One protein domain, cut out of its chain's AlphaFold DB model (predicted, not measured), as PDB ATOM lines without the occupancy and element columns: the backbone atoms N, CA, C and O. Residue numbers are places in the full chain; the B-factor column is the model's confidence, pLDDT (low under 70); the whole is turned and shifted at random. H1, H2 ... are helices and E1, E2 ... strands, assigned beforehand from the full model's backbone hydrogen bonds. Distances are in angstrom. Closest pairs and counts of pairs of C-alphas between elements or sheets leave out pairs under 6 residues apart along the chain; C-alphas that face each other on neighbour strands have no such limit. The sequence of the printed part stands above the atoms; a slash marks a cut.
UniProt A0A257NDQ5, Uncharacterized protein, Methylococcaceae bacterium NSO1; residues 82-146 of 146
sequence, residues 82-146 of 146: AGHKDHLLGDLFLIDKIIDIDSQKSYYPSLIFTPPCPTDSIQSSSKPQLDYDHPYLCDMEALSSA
ATOM      1  N   ALA A  82      -1.633 -36.334 -53.199       95.94
ATOM      2  CA  ALA A  82      -0.303 -36.436 -52.617       95.94
ATOM      3  C   ALA A  82       0.672 -37.028 -53.640       95.94
ATOM      4  O   ALA A  82       0.284 -37.809 -54.512       95.94
ATOM      5  N   GLY A  83       1.940 -36.637 -53.543       95.50
ATOM      6  CA  GLY A  83       3.021 -37.217 -54.336       95.50
ATOM      7  C   GLY A  83       3.671 -38.398 -53.620       95.50
ATOM      8  O   GLY A  83       3.740 -38.421 -52.394       95.50
ATOM      9  N   HIS A  84       4.187 -39.357 -54.381       95.94
ATOM     10  CA  HIS A  84       5.016 -40.447 -53.876       95.94
ATOM     11  C   HIS A  84       6.000 -40.895 -54.955       95.94
ATOM     12  O   HIS A  84       5.717 -40.738 -56.143       95.94
ATOM     13  N   LYS A  85       7.132 -41.483 -54.554       93.44
ATOM     14  CA  LYS A  85       8.126 -42.008 -55.501       93.44
ATOM     15  C   LYS A  85       7.707 -43.310 -56.188       93.44
ATOM     16  O   LYS A  85       7.954 -43.466 -57.377       93.44
ATOM     17  N   ASP A  86       7.081 -44.221 -55.440       93.81
ATOM     18  CA  ASP A  86       6.915 -45.625 -55.846       93.81
ATOM     19  C   ASP A  86       5.442 -46.043 -56.030       93.81
ATOM     20  O   ASP A  86       5.175 -47.093 -56.612       93.81
ATOM     21  N   HIS A  87       4.482 -45.244 -55.543       95.69
ATOM     22  CA  HIS A  87       3.051 -45.579 -55.632       95.69
ATOM     23  C   HIS A  87       2.515 -45.227 -57.016       95.69
ATOM     24  O   HIS A  87       3.004 -44.298 -57.668       95.69
ATOM     25  N   LEU A  88       1.501 -45.958 -57.473       96.50
ATOM     26  CA  LEU A  88       0.915 -45.727 -58.784       96.50
ATOM     27  C   LEU A  88       0.024 -44.483 -58.758       96.50
ATOM     28  O   LEU A  88      -0.651 -44.172 -57.777       96.50
ATOM     29  N   LEU A  89      -0.018 -43.772 -59.886       96.00
ATOM     30  CA  LEU A  89      -0.961 -42.673 -60.055       96.00
ATOM     31  C   LEU A  89      -2.396 -43.196 -59.925       96.00
ATOM     32  O   LEU A  89      -2.813 -44.073 -60.679       96.00
ATOM     33  N   GLY A  90      -3.151 -42.603 -59.000       95.31
ATOM     34  CA  GLY A  90      -4.530 -42.987 -58.707       95.31
ATOM     35  C   GLY A  90      -4.690 -43.942 -57.523       95.31
ATOM     36  O   GLY A  90      -5.832 -44.219 -57.157       95.31
ATOM     37  N   ASP A  91      -3.597 -44.402 -56.905       97.12
ATOM     38  CA  ASP A  91      -3.677 -45.117 -55.631       97.12
ATOM     39  C   ASP A  91      -4.297 -44.217 -54.546       97.12
ATOM     40  O   ASP A  91      -4.030 -43.014 -54.469       97.12
ATOM     41  N   LEU A  92      -5.151 -44.814 -53.710       96.94
ATOM     42  CA  LEU A  92      -5.865 -44.139 -52.628       96.94
ATOM     43  C   LEU A  92      -5.415 -44.700 -51.282       96.94
ATOM     44  O   LEU A  92      -5.508 -45.906 -51.048       96.94
ATOM     45  N   PHE A  93      -5.050 -43.800 -50.370       97.25
ATOM     46  CA  PHE A  93      -4.608 -44.142 -49.025       97.25
ATOM     47  C   PHE A  93      -5.423 -43.406 -47.967       97.25
ATOM     48  O   PHE A  93      -5.803 -42.248 -48.147       97.25
ATOM     49  N   LEU A  94      -5.666 -44.078 -46.844       96.88
ATOM     50  CA  LEU A  94      -6.128 -43.441 -45.617       96.88
ATOM     51  C   LEU A  94      -4.922 -43.126 -44.727       96.88
ATOM     52  O   LEU A  94      -4.102 -43.996 -44.456       96.88
ATOM     53  N   ILE A  95      -4.806 -41.890 -44.253       96.81
ATOM     54  CA  ILE A  95      -3.607 -41.473 -43.523       96.81
ATOM     55  C   ILE A  95      -3.625 -41.977 -42.075       96.81
ATOM     56  O   ILE A  95      -4.533 -41.646 -41.312       96.81
ATOM     57  N   ASP A  96      -2.597 -42.737 -41.689       96.00
ATOM     58  CA  ASP A  96      -2.417 -43.256 -40.321       96.00
ATOM     59  C   ASP A  96      -1.456 -42.421 -39.459       96.00
ATOM     60  O   ASP A  96      -1.507 -42.463 -38.225       96.00
ATOM     61  N   LYS A  97      -0.615 -41.609 -40.103       96.88
ATOM     62  CA  LYS A  97       0.333 -40.707 -39.453       96.88
ATOM     63  C   LYS A  97       0.633 -39.512 -40.347       96.88
ATOM     64  O   LYS A  97       0.917 -39.664 -41.530       96.88
ATOM     65  N   ILE A  98       0.664 -38.329 -39.744       97.25
ATOM     66  CA  ILE A  98       1.066 -37.074 -40.383       97.25
ATOM     67  C   ILE A  98       2.367 -36.604 -39.738       97.25
ATOM     68  O   ILE A  98       2.428 -36.420 -38.524       97.25
ATOM     69  N   ILE A  99       3.409 -36.401 -40.537       96.56
ATOM     70  CA  ILE A  99       4.697 -35.838 -40.134       96.56
ATOM     71  C   ILE A  99       4.749 -34.402 -40.651       96.56
ATOM     72  O   ILE A  99       4.822 -34.165 -41.853       96.56
ATOM     73  N   ASP A 100       4.724 -33.430 -39.749       95.75
ATOM     74  CA  ASP A 100       4.924 -32.034 -40.112       95.75
ATOM     75  C   ASP A 100       6.416 -31.736 -40.250       95.75
ATOM     76  O   ASP A 100       7.143 -31.703 -39.257       95.75
ATOM     77  N   ILE A 101       6.868 -31.477 -41.473       94.94
ATOM     78  CA  ILE A 101       8.278 -31.193 -41.756       94.94
ATOM     79  C   ILE A 101       8.705 -29.834 -41.203       94.94
ATOM     80  O   ILE A 101       9.860 -29.670 -40.812       94.94
ATOM     81  N   ASP A 102       7.792 -28.869 -41.103       93.19
ATOM     82  CA  ASP A 102       8.153 -27.536 -40.619       93.19
ATOM     83  C   ASP A 102       8.405 -27.544 -39.100       93.19
ATOM     84  O   ASP A 102       9.355 -26.916 -38.632       93.19
ATOM     85  N   SER A 103       7.596 -28.277 -38.320       93.75
ATOM     86  CA  SER A 103       7.760 -28.379 -36.858       93.75
ATOM     87  C   SER A 103       8.464 -29.641 -36.361       93.75
ATOM     88  O   SER A 103       8.759 -29.729 -35.168       93.75
ATOM     89  N   GLN A 104       8.732 -30.610 -37.242       94.06
ATOM     90  CA  GLN A 104       9.306 -31.924 -36.919       94.06
ATOM     91  C   GLN A 104       8.450 -32.751 -35.941       94.06
ATOM     92  O   GLN A 104       8.957 -33.601 -35.206       94.06
ATOM     93  N   LYS A 105       7.136 -32.507 -35.911       95.50
ATOM     94  CA  LYS A 105       6.180 -33.231 -35.060       95.50
ATOM     95  C   LYS A 105       5.417 -34.282 -35.852       95.50
ATOM     96  O   LYS A 105       5.263 -34.181 -37.063       95.50
ATOM     97  N   SER A 106       4.920 -35.296 -35.149       96.50
ATOM     98  CA  SER A 106       4.038 -36.316 -35.720       96.50
ATOM     99  C   SER A 106       2.675 -36.310 -35.037       96.50
ATOM    100  O   SER A 106       2.591 -36.139 -33.820       96.50
ATOM    101  N   TYR A 107       1.636 -36.545 -35.827       95.25
ATOM    102  CA  TYR A 107       0.233 -36.599 -35.427       95.25
ATOM    103  C   TYR A 107      -0.370 -37.907 -35.937       95.25
ATOM    104  O   TYR A 107       0.035 -38.403 -36.986       95.25
ATOM    105  N   TYR A 108      -1.324 -38.468 -35.198       94.62
ATOM    106  CA  TYR A 108      -1.915 -39.775 -35.490       94.62
ATOM    107  C   TYR A 108      -3.437 -39.627 -35.560       94.62
ATOM    108  O   TYR A 108      -4.076 -39.530 -34.508       94.62
ATOM    109  N   PRO A 109      -4.019 -39.544 -36.770       91.19
ATOM    110  CA  PRO A 109      -5.463 -39.473 -36.943       91.19
ATOM    111  C   PRO A 109      -6.185 -40.665 -36.301       91.19
ATOM    112  O   PRO A 109      -5.711 -41.800 -36.325       91.19
ATOM    113  N   SER A 110      -7.363 -40.412 -35.732       86.19
ATOM    114  CA  SER A 110      -8.169 -41.450 -35.082       86.19
ATOM    115  C   SER A 110      -8.811 -42.389 -36.110       86.19
ATOM    116  O   SER A 110      -9.835 -42.063 -36.710       86.19
ATOM    117  N   LEU A 111      -8.263 -43.594 -36.264       84.62
ATOM    118  CA  LEU A 111      -8.842 -44.664 -37.085       84.62
ATOM    119  C   LEU A 111      -9.907 -45.449 -36.295       84.62
ATOM    120  O   LEU A 111      -9.674 -46.560 -35.826       84.62
ATOM    121  N   ILE A 112     -11.092 -44.857 -36.117       85.12
ATOM    122  CA  ILE A 112     -12.208 -45.441 -35.335       85.12
ATOM    123  C   ILE A 112     -13.052 -46.477 -36.107       85.12
ATOM    124  O   ILE A 112     -14.150 -46.829 -35.681       85.12
ATOM    125  N   PHE A 113     -12.570 -46.948 -37.257       86.75
ATOM    126  CA  PHE A 113     -13.235 -47.914 -38.134       86.75
ATOM    127  C   PHE A 113     -12.192 -48.701 -38.938       86.75
ATOM    128  O   PHE A 113     -11.030 -48.308 -39.014       86.75
ATOM    129  N   THR A 114     -12.599 -49.814 -39.553       90.88
ATOM    130  CA  THR A 114     -11.732 -50.567 -40.470       90.88
ATOM    131  C   THR A 114     -11.491 -49.754 -41.745       90.88
ATOM    132  O   THR A 114     -12.470 -49.461 -42.437       90.88
ATOM    133  N   PRO A 115     -10.235 -49.405 -42.087       92.06
ATOM    134  CA  PRO A 115      -9.935 -48.630 -43.287       92.06
ATOM    135  C   PRO A 115     -10.508 -49.289 -44.557       92.06
ATOM    136  O   PRO A 115     -10.279 -50.480 -44.774       92.06
ATOM    137  N   PRO A 116     -11.250 -48.551 -45.405       92.12
ATOM    138  CA  PRO A 116     -11.814 -49.080 -46.650       92.12
ATOM    139  C   PRO A 116     -10.772 -49.207 -47.774       92.12
ATOM    140  O   PRO A 116     -11.065 -49.762 -48.830       92.12
ATOM    141  N   CYS A 117      -9.571 -48.675 -47.556       94.69
ATOM    142  CA  CYS A 117      -8.417 -48.700 -48.444       94.69
ATOM    143  C   CYS A 117      -7.137 -48.887 -47.604       94.69
ATOM    144  O   CYS A 117      -7.205 -48.794 -46.372       94.69
ATOM    145  N   PRO A 118      -5.980 -49.178 -48.228       96.56
ATOM    146  CA  PRO A 118      -4.702 -49.236 -47.523       96.56
ATOM    147  C   PRO A 118      -4.412 -47.950 -46.745       96.56
ATOM    148  O   PRO A 118      -4.849 -46.866 -47.140       96.56
ATOM    149  N   THR A 119      -3.665 -48.069 -45.648       97.19
ATOM    150  CA  THR A 119      -3.161 -46.900 -44.924       97.19
ATOM    151  C   THR A 119      -1.728 -46.587 -45.315       97.19
ATOM    152  O   THR A 119      -0.987 -47.483 -45.723       97.19
ATOM    153  N   ASP A 120      -1.352 -45.317 -45.200       97.31
ATOM    154  CA  ASP A 120       0.039 -44.888 -45.318       97.31
ATOM    155  C   ASP A 120       0.284 -43.614 -44.497       97.31
ATOM    156  O   ASP A 120      -0.642 -42.912 -44.074       97.31
ATOM    157  N   SER A 121       1.554 -43.311 -44.279       97.25
ATOM    158  CA  SER A 121       2.028 -42.139 -43.567       97.25
ATOM    159  C   SER A 121       2.379 -41.011 -44.544       97.25
ATOM    160  O   SER A 121       2.962 -41.237 -45.606       97.25
ATOM    161  N   ILE A 122       2.082 -39.769 -44.159       97.19
ATOM    162  CA  ILE A 122       2.301 -38.577 -44.989       97.19
ATOM    163  C   ILE A 122       3.260 -37.586 -44.330       97.19
ATOM    164  O   ILE A 122       3.204 -37.351 -43.123       97.19
ATOM    165  N   GLN A 123       4.132 -36.979 -45.127       96.44
ATOM    166  CA  GLN A 123       4.894 -35.785 -44.793       96.44
ATOM    167  C   GLN A 123       4.185 -34.551 -45.351       96.44
ATOM    168  O   GLN A 123       3.933 -34.455 -46.550       96.44
ATOM    169  N   SER A 124       3.908 -33.585 -44.481       95.75
ATOM    170  CA  SER A 124       3.241 -32.338 -44.846       95.75
ATOM    171  C   SER A 124       4.194 -31.158 -44.689       95.75
ATOM    172  O   SER A 124       4.739 -30.915 -43.605       95.75
ATOM    173  N   SER A 125       4.395 -30.387 -45.757       94.81
ATOM    174  CA  SER A 125       5.332 -29.257 -45.804       94.81
ATOM    175  C   SER A 125       4.647 -27.961 -46.230       94.81
ATOM    176  O   SER A 125       3.725 -27.958 -47.031       94.81
ATOM    177  N   SER A 126       5.116 -26.820 -45.735       92.44
ATOM    178  CA  SER A 126       4.684 -25.506 -46.222       92.44
ATOM    179  C   SER A 126       5.137 -25.196 -47.655       92.44
ATOM    180  O   SER A 126       4.663 -24.229 -48.254       92.44
ATOM    181  N   LYS A 127       6.065 -25.987 -48.208       90.81
ATOM    182  CA  LYS A 127       6.639 -25.794 -49.540       90.81
ATOM    183  C   LYS A 127       6.522 -27.074 -50.369       90.81
ATOM    184  O   LYS A 127       6.672 -28.159 -49.807       90.81
ATOM    185  N   PRO A 128       6.358 -26.955 -51.699       89.38
ATOM    186  CA  PRO A 128       6.405 -28.107 -52.587       89.38
ATOM    187  C   PRO A 128       7.698 -28.901 -52.384       89.38
ATOM    188  O   PRO A 128       8.792 -28.336 -52.454       89.38
ATOM    189  N   GLN A 129       7.560 -30.202 -52.139       89.25
ATOM    190  CA  GLN A 129       8.680 -31.136 -52.134       89.25
ATOM    191  C   GLN A 129       8.882 -31.663 -53.554       89.25
ATOM    192  O   GLN A 129       7.922 -32.053 -54.216       89.25
ATOM    193  N   LEU A 130      10.125 -31.625 -54.029       87.94
ATOM    194  CA  LEU A 130      10.516 -32.134 -55.351       87.94
ATOM    195  C   LEU A 130      11.413 -33.371 -55.250       87.94
ATOM    196  O   LEU A 130      11.692 -34.010 -56.261       87.94
ATOM    197  N   ASP A 131      11.871 -33.672 -54.039       87.81
ATOM    198  CA  ASP A 131      12.659 -34.846 -53.713       87.81
ATOM    199  C   ASP A 131      11.784 -35.790 -52.890       87.81
ATOM    200  O   ASP A 131      11.182 -35.382 -51.898       87.81
ATOM    201  N   TYR A 132      11.695 -37.033 -53.346       87.81
ATOM    202  CA  TYR A 132      10.875 -38.082 -52.756       87.81
ATOM    203  C   TYR A 132      11.749 -39.234 -52.239       87.81
ATOM    204  O   TYR A 132      11.284 -40.373 -52.194       87.81
ATOM    205  N   ASP A 133      13.016 -38.987 -51.874       89.06
ATOM    206  CA  ASP A 133      13.941 -40.000 -51.328       89.06
ATOM    207  C   ASP A 133      13.592 -40.439 -49.885       89.06
ATOM    208  O   ASP A 133      14.400 -40.433 -48.957       89.06
ATOM    209  N   HIS A 134      12.330 -40.800 -49.670       91.62
ATOM    210  CA  HIS A 134      11.780 -41.317 -48.426       91.62
ATOM    211  C   HIS A 134      10.486 -42.104 -48.715       91.62
ATOM    212  O   HIS A 134       9.884 -41.932 -49.773       91.62
ATOM    213  N   PRO A 135      10.010 -42.964 -47.799       93.81
ATOM    214  CA  PRO A 135       8.884 -43.863 -48.076       93.81
ATOM    215  C   PRO A 135       7.489 -43.257 -47.830       93.81
ATOM    216  O   PRO A 135       6.517 -43.993 -47.828       93.81
ATOM    217  N   TYR A 136       7.391 -41.962 -47.528       96.00
ATOM    218  CA  TYR A 136       6.132 -41.309 -47.155       96.00
ATOM    219  C   TYR A 136       5.467 -40.591 -48.330       96.00
ATOM    220  O   TYR A 136       6.162 -40.023 -49.174       96.00
ATOM    221  N   LEU A 137       4.134 -40.525 -48.318       97.06
ATOM    222  CA  LEU A 137       3.365 -39.592 -49.150       97.06
ATOM    223  C   LEU A 137       3.801 -38.140 -48.860       97.06
ATOM    224  O   LEU A 137       4.174 -37.833 -47.730       97.06
ATOM    225  N   CYS A 138       3.705 -37.236 -49.836       96.44
ATOM    226  CA  CYS A 138       3.990 -35.805 -49.661       96.44
ATOM    227  C   CYS A 138       2.789 -34.937 -50.023       96.44
ATOM    228  O   CYS A 138       2.274 -35.045 -51.139       96.44
ATOM    229  N   ASP A 139       2.441 -33.997 -49.150       96.38
ATOM    230  CA  ASP A 139       1.467 -32.943 -49.436       96.38
ATOM    231  C   ASP A 139       1.833 -31.598 -48.784       96.38
ATOM    232  O   ASP A 139       2.951 -31.401 -48.283       96.38
ATOM    233  N   MET A 140       0.881 -30.658 -48.800       95.56
ATOM    234  CA  MET A 140       1.035 -29.336 -48.207       95.56
ATOM    235  C   MET A 140      -0.057 -28.947 -47.190       95.56
ATOM    236  O   MET A 140       0.019 -27.847 -46.630       95.56
ATOM    237  N   GLU A 141      -1.056 -29.793 -46.901       95.38
ATOM    238  CA  GLU A 141      -2.246 -29.390 -46.133       95.38
ATOM    239  C   GLU A 141      -2.689 -30.354 -45.019       95.38
ATOM    240  O   GLU A 141      -3.388 -29.905 -44.105       95.38
ATOM    241  N   ALA A 142      -2.278 -31.624 -45.030       91.56
ATOM    242  CA  ALA A 142      -2.782 -32.684 -44.151       91.56
ATOM    243  C   ALA A 142      -2.673 -32.343 -42.659       91.56
ATOM    244  O   ALA A 142      -3.561 -32.668 -41.870       91.56
ATOM    245  N   LEU A 143      -1.612 -31.630 -42.260       90.06
ATOM    246  CA  LEU A 143      -1.440 -31.169 -40.880       90.06
ATOM    247  C   LEU A 143      -2.582 -30.264 -40.401       90.06
ATOM    248  O   LEU A 143      -2.942 -30.283 -39.230       90.06
ATOM    249  N   SER A 144      -3.116 -29.420 -41.278       82.06
ATOM    250  CA  SER A 144      -4.024 -28.330 -40.901       82.06
ATOM    251  C   SER A 144      -5.484 -28.754 -40.759       82.06
ATOM    252  O   SER A 144      -6.332 -27.923 -40.439       82.06
ATOM    253  N   SER A 145      -5.758 -30.036 -40.979       61.31
ATOM    254  CA  SER A 145      -7.034 -30.699 -40.704       61.31
ATOM    255  C   SER A 145      -7.008 -31.616 -39.476       61.31
ATOM    256  O   SER A 145      -8.031 -32.237 -39.190       61.31
ATOM    257  N   ALA A 146      -5.856 -31.737 -38.804       55.38
ATOM    258  CA  ALA A 146      -5.650 -32.598 -37.638       55.38
ATOM    259  C   ALA A 146      -6.062 -31.935 -36.313       55.38
ATOM    260  O   ALA A 146      -5.981 -30.688 -36.206       55.38
TER     261      ALA A 146
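What this domain is: This is residues 82 to 146 of the 146 residues of an uncharacterized protein of Methylococcaceae bacterium NSO1 (UniProt A0A257NDQ5). Little of this domain is regular structure: one small, twisted sheet of four strands, E2 E1 E3 E4, with long loops around it and a last short helix, H1, grazing it. The printed part has 65 residues, of which 23 are in named elements, mostly strand, in the order E1 E2 E3 E4 H1. The sheet is mixed; the whole is compact, radius of gyration of the C-alphas 11.6 A, spans 32 by 27 by 16 A.

How they stand to each other: After residues 82 to 93, with no named element, E1, residues 94 to 100, forms an antiparallel hairpin with edge strand E2, residues 105 to 107; N 98 and O 107, 2.8 A apart, are within hydrogen-bond range. E3, residues 119 to 124, is parallel to E1 at 26 degrees, with N 99 and O 122 in range at 2.8 A. E4, residues 137 to 139, is parallel to E3 at 41 degrees, with N 123 and O 137 in range at 2.7 A. H1, residues 142 to 145, only grazes the sheet and is too short for an O i to N i+4 pair.

Where its parts are: E1, 16.8 A long, begins at C-alpha 94 (-6.128, -43.441, -45.617); E3 is 15.9 A. H1 ends at C-alpha 145 (-7.034, -30.699, -40.704).

The domain as a whole: The printed part has no cut. The links E2 to E3 and E3 to E4 are long. Residues 145 to 146 are under pLDDT 70.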